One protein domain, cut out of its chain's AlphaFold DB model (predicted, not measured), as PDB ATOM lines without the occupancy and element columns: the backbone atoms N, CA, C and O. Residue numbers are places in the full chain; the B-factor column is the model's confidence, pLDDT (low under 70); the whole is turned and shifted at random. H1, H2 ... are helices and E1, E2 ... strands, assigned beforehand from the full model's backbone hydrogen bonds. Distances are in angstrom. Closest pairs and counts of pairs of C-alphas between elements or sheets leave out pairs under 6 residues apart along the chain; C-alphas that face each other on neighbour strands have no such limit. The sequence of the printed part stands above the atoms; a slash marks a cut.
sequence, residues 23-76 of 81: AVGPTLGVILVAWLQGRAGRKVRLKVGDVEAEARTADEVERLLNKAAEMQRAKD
ATOM      1  N   ALA A  23    -136.755 -96.492-132.976       51.66
ATOM      2  CA  ALA A  23    -137.867 -96.312-132.060       51.66
ATOM      3  C   ALA A  23    -137.896 -94.972-131.310       51.66
ATOM      4  O   ALA A  23    -138.834 -94.685-130.563       51.66
ATOM      5  N   VAL A  24    -136.862 -94.154-131.484       52.00
ATOM      6  CA  VAL A  24    -136.646 -92.922-130.719       52.00
ATOM      7  C   VAL A  24    -137.370 -91.750-131.388       52.00
ATOM      8  O   VAL A  24    -136.763 -90.776-131.820       52.00
ATOM      9  N   GLY A  25    -138.688 -91.866-131.549       54.81
ATOM     10  CA  GLY A  25    -139.514 -90.823-132.153       54.81
ATOM     11  C   GLY A  25    -140.856 -90.667-131.435       54.81
ATOM     12  O   GLY A  25    -141.437 -91.677-131.028       54.81
ATOM     13  N   PRO A  26    -141.393 -89.437-131.306       60.53
ATOM     14  CA  PRO A  26    -142.664 -89.162-130.616       60.53
ATOM     15  C   PRO A  26    -143.838 -89.998-131.156       60.53
ATOM     16  O   PRO A  26    -144.786 -90.300-130.435       60.53
ATOM     17  N   THR A  27    -143.740 -90.450-132.405       64.81
ATOM     18  CA  THR A  27    -144.700 -91.322-133.084       64.81
ATOM     19  C   THR A  27    -144.918 -92.661-132.377       64.81
ATOM     20  O   THR A  27    -146.029 -93.184-132.397       64.81
ATOM     21  N   LEU A  28    -143.898 -93.224-131.721       70.19
ATOM     22  CA  LEU A  28    -144.018 -94.533-131.071       70.19
ATOM     23  C   LEU A  28    -144.682 -94.490-129.709       70.19
ATOM     24  O   LEU A  28    -145.444 -95.402-129.389       70.19
ATOM     25  N   GLY A  29    -144.478 -93.408-128.955       71.62
ATOM     26  CA  GLY A  29    -145.264 -93.151-127.751       71.62
ATOM     27  C   GLY A  29    -146.757 -93.156-128.076       71.62
ATOM     28  O   GLY A  29    -147.524 -93.877-127.445       71.62
ATOM     29  N   VAL A  30    -147.160 -92.459-129.145       76.00
ATOM     30  CA  VAL A  30    -148.564 -92.400-129.586       76.00
ATOM     31  C   VAL A  30    -149.112 -93.782-129.958       76.00
ATOM     32  O   VAL A  30    -150.212 -94.136-129.534       76.00
ATOM     33  N   ILE A  31    -148.351 -94.595-130.699       79.06
ATOM     34  CA  ILE A  31    -148.780 -95.944-131.115       79.06
ATOM     35  C   ILE A  31    -148.946 -96.875-129.906       79.06
ATOM     36  O   ILE A  31    -149.942 -97.591-129.809       79.06
ATOM     37  N   LEU A  32    -147.996 -96.862-128.969       76.44
ATOM     38  CA  LEU A  32    -148.031 -97.715-127.778       76.44
ATOM     39  C   LEU A  32    -149.140 -97.297-126.803       76.44
ATOM     40  O   LEU A  32    -149.821 -98.152-126.235       76.44
ATOM     41  N   VAL A  33    -149.383 -95.993-126.661       78.62
ATOM     42  CA  VAL A  33    -150.512 -95.466-125.881       78.62
ATOM     43  C   VAL A  33    -151.842 -95.865-126.521       78.62
ATOM     44  O   VAL A  33    -152.719 -96.382-125.828       78.62
ATOM     45  N   ALA A  34    -151.982 -95.721-127.842       81.12
ATOM     46  CA  ALA A  34    -153.166 -96.182-128.564       81.12
ATOM     47  C   ALA A  34    -153.362 -97.706-128.440       81.12
ATOM     48  O   ALA A  34    -154.488 -98.181-128.300       81.12
ATOM     49  N   TRP A  35    -152.276 -98.486-128.423       81.38
ATOM     50  CA  TRP A  35    -152.325 -99.934-128.213       81.38
ATOM     51  C   TRP A  35    -152.867-100.311-126.830       81.38
ATOM     52  O   TRP A  35    -153.699-101.219-126.741       81.38
ATOM     53  N   LEU A  36    -152.432 -99.611-125.777       80.19
ATOM     54  CA  LEU A  36    -152.937 -99.793-124.414       80.19
ATOM     55  C   LEU A  36    -154.411 -99.387-124.290       80.19
ATOM     56  O   LEU A  36    -155.190-100.092-123.652       80.19
ATOM     57  N   GLN A  37    -154.808 -98.289-124.935       79.88
ATOM     58  CA  GLN A  37    -156.193 -97.808-124.909       79.88
ATOM     59  C   GLN A  37    -157.142 -98.651-125.775       79.88
ATOM     60  O   GLN A  37    -158.334 -98.722-125.486       79.88
ATOM     61  N   GLY A  38    -156.633 -99.334-126.805       77.81
ATOM     62  CA  GLY A  38    -157.447-100.113-127.739       77.81
ATOM     63  C   GLY A  38    -158.123-101.349-127.131       77.81
ATOM     64  O   GLY A  38    -159.120-101.821-127.676       77.81
ATOM     65  N   ARG A  39    -157.609-101.900-126.019       76.56
ATOM     66  CA  ARG A  39    -158.277-102.986-125.277       76.56
ATOM     67  C   ARG A  39    -157.767-103.092-123.842       76.56
ATOM     68  O   ARG A  39    -156.563-103.220-123.621       76.56
ATOM     69  N   ALA A  40    -158.693-103.166-122.885       68.50
ATOM     70  CA  ALA A  40    -158.370-103.435-121.486       68.50
ATOM     71  C   ALA A  40    -157.571-104.747-121.342       68.50
ATOM     72  O   ALA A  40    -157.948-105.778-121.903       68.50
ATOM     73  N   GLY A  41    -156.461-104.695-120.600       73.19
ATOM     74  CA  GLY A  41    -155.579-105.841-120.345       73.19
ATOM     75  C   GLY A  41    -154.391-105.984-121.302       73.19
ATOM     76  O   GLY A  41    -153.586-106.901-121.129       73.19
ATOM     77  N   ARG A  42    -154.236-105.093-122.291       79.94
ATOM     78  CA  ARG A  42    -153.006-105.033-123.090       79.94
ATOM     79  C   ARG A  42    -151.844-104.491-122.264       79.94
ATOM     80  O   ARG A  42    -152.021-103.658-121.381       79.94
ATOM     81  N   LYS A  43    -150.652-104.987-122.575       78.75
ATOM     82  CA  LYS A  43    -149.388-104.565-121.977       78.75
ATOM     83  C   LYS A  43    -148.355-104.365-123.071       78.75
ATOM     84  O   LYS A  43    -148.389-105.052-124.093       78.75
ATOM     85  N   VAL A  44    -147.461-103.419-122.851       78.69
ATOM     86  CA  VAL A  44    -146.292-103.174-123.689       78.69
ATOM     87  C   VAL A  44    -145.110-103.835-122.998       78.69
ATOM     88  O   VAL A  44    -144.896-103.593-121.816       78.69
ATOM     89  N   ARG A  45    -144.359-104.675-123.710       78.69
ATOM     90  CA  ARG A  45    -143.086-105.225-123.229       78.69
ATOM     91  C   ARG A  45    -141.970-104.608-124.053       78.69
ATOM     92  O   ARG A  45    -142.038-104.630-125.277       78.69
ATOM     93  N   LEU A  46    -140.974-104.051-123.382       74.62
ATOM     94  CA  LEU A  46    -139.794-103.468-123.997       74.62
ATOM     95  C   LEU A  46    -138.561-104.233-123.526       74.62
ATOM     96  O   LEU A  46    -138.390-104.465-122.329       74.62
ATOM     97  N   LYS A  47    -137.696-104.590-124.473       72.75
ATOM     98  CA  LYS A  47    -136.407-105.220-124.207       72.75
ATOM     99  C   LYS A  47    -135.283-104.344-124.742       72.75
ATOM    100  O   LYS A  47    -135.272-104.010-125.924       72.75
ATOM    101  N   VAL A  48    -134.347-103.980-123.872       67.25
ATOM    102  CA  VAL A  48    -133.166-103.171-124.192       67.25
ATOM    103  C   VAL A  48    -131.929-103.933-123.726       67.25
ATOM    104  O   VAL A  48    -131.591-103.931-122.544       67.25
ATOM    105  N   GLY A  49    -131.264-104.628-124.652       69.19
ATOM    106  CA  GLY A  49    -130.187-105.562-124.304       69.19
ATOM    107  C   GLY A  49    -130.706-106.684-123.398       69.19
ATOM    108  O   GLY A  49    -131.644-107.391-123.769       69.19
ATOM    109  N   ASP A  50    -130.123-106.807-122.206       69.06
ATOM    110  CA  ASP A  50    -130.534-107.764-121.168       69.06
ATOM    111  C   ASP A  50    -131.665-107.254-120.259       69.06
ATOM    112  O   ASP A  50    -132.197-108.008-119.444       69.06
ATOM    113  N   VAL A  51    -132.058-105.983-120.381       65.56
ATOM    114  CA  VAL A  51    -133.123-105.399-119.558       65.56
ATOM    115  C   VAL A  51    -134.473-105.618-120.232       65.56
ATOM    116  O   VAL A  51    -134.709-105.123-121.333       65.56
ATOM    117  N   GLU A  52    -135.381-106.316-119.554       77.75
ATOM    118  CA  GLU A  52    -136.794-106.416-119.931       77.75
ATOM    119  C   GLU A  52    -137.671-105.623-118.967       77.75
ATOM    120  O   GLU A  52    -137.482-105.664-117.751       77.75
ATOM    121  N   ALA A  53    -138.660-104.920-119.511       78.94
ATOM    122  CA  ALA A  53    -139.608-104.144-118.733       78.94
ATOM    123  C   ALA A  53    -141.000-104.147-119.371       78.94
ATOM    124  O   ALA A  53    -141.146-104.245-120.590       78.94
ATOM    125  N   GLU A  54    -142.034-104.035-118.540       82.94
ATOM    126  CA  GLU A  54    -143.431-104.046-118.972       82.94
ATOM    127  C   GLU A  54    -144.150-102.766-118.526       82.94
ATOM    128  O   GLU A  54    -143.944-102.301-117.409       82.94
ATOM    129  N   ALA A  55    -145.029-102.232-119.376       82.62
ATOM    130  CA  ALA A  55    -145.918-101.112-119.074       82.62
ATOM    131  C   ALA A  55    -147.377-101.477-119.346       82.62
ATOM    132  O   ALA A  55    -147.696-102.174-120.317       82.62
ATOM    133  N   ARG A  56    -148.278-100.972-118.503       83.19
ATOM    134  CA  ARG A  56    -149.734-101.144-118.643       83.19
ATOM    135  C   ARG A  56    -150.469 -99.813-118.767       83.19
ATOM    136  O   ARG A  56    -151.653 -99.803-119.091       83.19
ATOM    137  N   THR A  57    -149.777 -98.702-118.538       82.62
ATOM    138  CA  THR A  57    -150.319 -97.345-118.621       82.62
ATOM    139  C   THR A  57    -149.487 -96.463-119.549       82.62
ATOM    140  O   THR A  57    -148.325 -96.752-119.830       82.62
ATOM    141  N   ALA A  58    -150.093 -95.375-120.031       80.44
ATOM    142  CA  ALA A  58    -149.416 -94.409-120.893       80.44
ATOM    143  C   ALA A  58    -148.183 -93.784-120.213       80.44
ATOM    144  O   ALA A  58    -147.126 -93.714-120.829       80.44
ATOM    145  N   ASP A  59    -148.300 -93.423-118.930       81.62
ATOM    146  CA  ASP A  59    -147.200 -92.857-118.134       81.62
ATOM    147  C   ASP A  59    -146.029 -93.848-117.996       81.62
ATOM    148  O   ASP A  59    -144.868 -93.484-118.177       81.62
ATOM    149  N   GLU A  60    -146.323 -95.133-117.761       81.75
ATOM    150  CA  GLU A  60    -145.291 -96.176-117.705       81.75
ATOM    151  C   GLU A  60    -144.592 -96.374-119.051       81.75
ATOM    152  O   GLU A  60    -143.375 -96.551-119.072       81.75
ATOM    153  N   VAL A  61    -145.332 -96.326-120.166       78.94
ATOM    154  CA  VAL A  61    -144.752 -96.401-121.517       78.94
ATOM    155  C   VAL A  61    -143.804 -95.233-121.753       78.94
ATOM    156  O   VAL A  61    -142.689 -95.439-122.225       78.94
ATOM    157  N   GLU A  62    -144.213 -94.018-121.396       79.25
ATOM    158  CA  GLU A  62    -143.405 -92.817-121.600       79.25
ATOM    159  C   GLU A  62    -142.111 -92.861-120.774       79.25
ATOM    160  O   GLU A  62    -141.021 -92.606-121.290       79.25
ATOM    161  N   ARG A  63    -142.194 -93.304-119.511       81.88
ATOM    162  CA  ARG A  63    -141.009 -93.551-118.671       81.88
ATOM    163  C   ARG A  63    -140.107 -94.636-119.244       81.88
ATOM    164  O   ARG A  63    -138.886 -94.504-119.165       81.88
ATOM    165  N   LEU A  64    -140.684 -95.702-119.798       79.25
ATOM    166  CA  LEU A  64    -139.924 -96.794-120.397       79.25
ATOM    167  C   LEU A  64    -139.146 -96.340-121.627       79.25
ATOM    168  O   LEU A  64    -137.961 -96.647-121.742       79.25
ATOM    169  N   LEU A  65    -139.790 -95.571-122.503       76.75
ATOM    170  CA  LEU A  65    -139.157 -95.002-123.689       76.75
ATOM    171  C   LEU A  65    -138.048 -94.013-123.315       76.75
ATOM    172  O   LEU A  65    -136.960 -94.092-123.881       76.75
ATOM    173  N   ASN A  66    -138.281 -93.144-122.327       78.88
ATOM    174  CA  ASN A  66    -137.265 -92.206-121.844       78.88
ATOM    175  C   ASN A  66    -136.044 -92.934-121.267       78.88
ATOM    176  O   ASN A  66    -134.921 -92.661-121.686       78.88
ATOM    177  N   LYS A  67    -136.248 -93.927-120.390       76.75
ATOM    178  CA  LYS A  67    -135.142 -94.730-119.841       76.75
ATOM    179  C   LYS A  67    -134.389 -95.503-120.919       76.75
ATOM    180  O   LYS A  67    -133.168 -95.595-120.868       76.75
ATOM    181  N   ALA A  68    -135.104 -96.055-121.894       74.38
ATOM    182  CA  ALA A  68    -134.494 -96.762-123.010       74.38
ATOM    183  C   ALA A  68    -133.641 -95.823-123.879       74.38
ATOM    184  O   ALA A  68    -132.530 -96.186-124.262       74.38
ATOM    185  N   ALA A  69    -134.120 -94.601-124.133       72.56
ATOM    186  CA  ALA A  69    -133.372 -93.572-124.846       72.56
ATOM    187  C   ALA A  69    -132.126 -93.115-124.067       72.56
ATOM    188  O   ALA A  69    -131.059 -92.972-124.662       72.56
ATOM    189  N   GLU A  70    -132.224 -92.936-122.745       72.69
ATOM    190  CA  GLU A  70    -131.068 -92.648-121.881       72.69
ATOM    191  C   GLU A  70    -130.036 -93.781-121.918       72.69
ATOM    192  O   GLU A  70    -128.847 -93.524-122.096       72.69
ATOM    193  N   MET A  71    -130.480 -95.040-121.824       69.62
ATOM    194  CA  MET A  71    -129.602 -96.209-121.925       69.62
ATOM    195  C   MET A  71    -128.916 -96.304-123.289       69.62
ATOM    196  O   MET A  71    -127.746 -96.670-123.348       69.62
ATOM    197  N   GLN A  72    -129.610 -95.966-124.380       65.31
ATOM    198  CA  GLN A  72    -129.003 -95.902-125.711       65.31
ATOM    199  C   GLN A  72    -127.944 -94.810-125.805       65.31
ATOM    200  O   GLN A  72    -126.833 -95.089-126.238       65.31
ATOM    201  N   ARG A  73    -128.250 -93.593-125.341       65.94
ATOM    202  CA  ARG A  73    -127.300 -92.469-125.345       65.94
ATOM    203  C   ARG A  73    -126.058 -92.762-124.507       65.94
ATOM    204  O   ARG A  73    -124.953 -92.501-124.958       65.94
ATOM    205  N   ALA A  74    -126.230 -93.371-123.334       63.97
ATOM    206  CA  ALA A  74    -125.118 -93.792-122.483       63.97
ATOM    207  C   ALA A  74    -124.266 -94.914-123.106       63.97
ATOM    208  O   ALA A  74    -123.117 -95.105-122.717       63.97
ATOM    209  N   LYS A  75    -124.826 -95.675-124.053       60.03
ATOM    210  CA  LYS A  75    -124.127 -96.738-124.788       60.03
ATOM    211  C   LYS A  75    -123.414 -96.208-126.040       60.03
ATOM    212  O   LYS A  75    -122.456 -96.838-126.477       60.03
ATOM    213  N   ASP A  76    -123.876 -95.077-126.575       53.38
ATOM    214  CA  ASP A  76    -123.281 -94.340-127.699       53.38
ATOM    215  C   ASP A  76    -122.178 -93.356-127.270       53.38
ATOM    216  O   ASP A  76    -121.421 -92.895-128.117       53.38
TER     217      ASP A  76
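AT A GLANCE: This is residues 23 to 76 of the 81 residues of an uncharacterized protein of Methylobacterium phyllostachyos (UniProt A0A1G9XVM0). A small two-stranded hairpin, E1 and E2, is covered by the long helix H2, and the shorter H1 packs slantwise on the first part of H2. The 54 printed residues hold H1, E1, E2 and H2 in chain order, a mixed class with an antiparallel sheet E1 - E2. The whole is compact, radius of gyration of the C-alphas 11.2 A, yet elongated, spanning 36 by 22 by 14 A.

IN THESE COORDINATES: E1 is residues 44 to 48 and E2 residues 51 to 55. H2, residues 58 to 76, is 27.0 A long and ends at C-alpha 76 (-123.281, -94.340, -127.699). H1, residues 26 to 37, is 17.0 A long and begins at C-alpha 26 (-142.664, -89.162, -130.616).

HOW THE PARTS SIT: In the hairpin E1 and E2, N 46 and O 53 are 2.8 A apart, within hydrogen-bond range. The closest C-alphas of E2 and H2, Ala 55 and Val 61, are 5.4 A apart. H2 touches H1 with residues 58 to 65 alone, closest C-alphas Val 33 and Ala 58 at 5.2 A. They run opposite ways at 36 degrees, only just a steep tilt. H1 and E2 are apart. In H1 and H2 every O i to N i+4 pair is within hydrogen-bond range.

THE WHOLE: The C-alphas farthest apart, Ala 40 and Asp 76, lie 36.8 A from each other. The printed part has no cut and no long link. In this model, pLDDT is under 70 at residues 23 to 27, 40, 48 to 51 and 71 to 76.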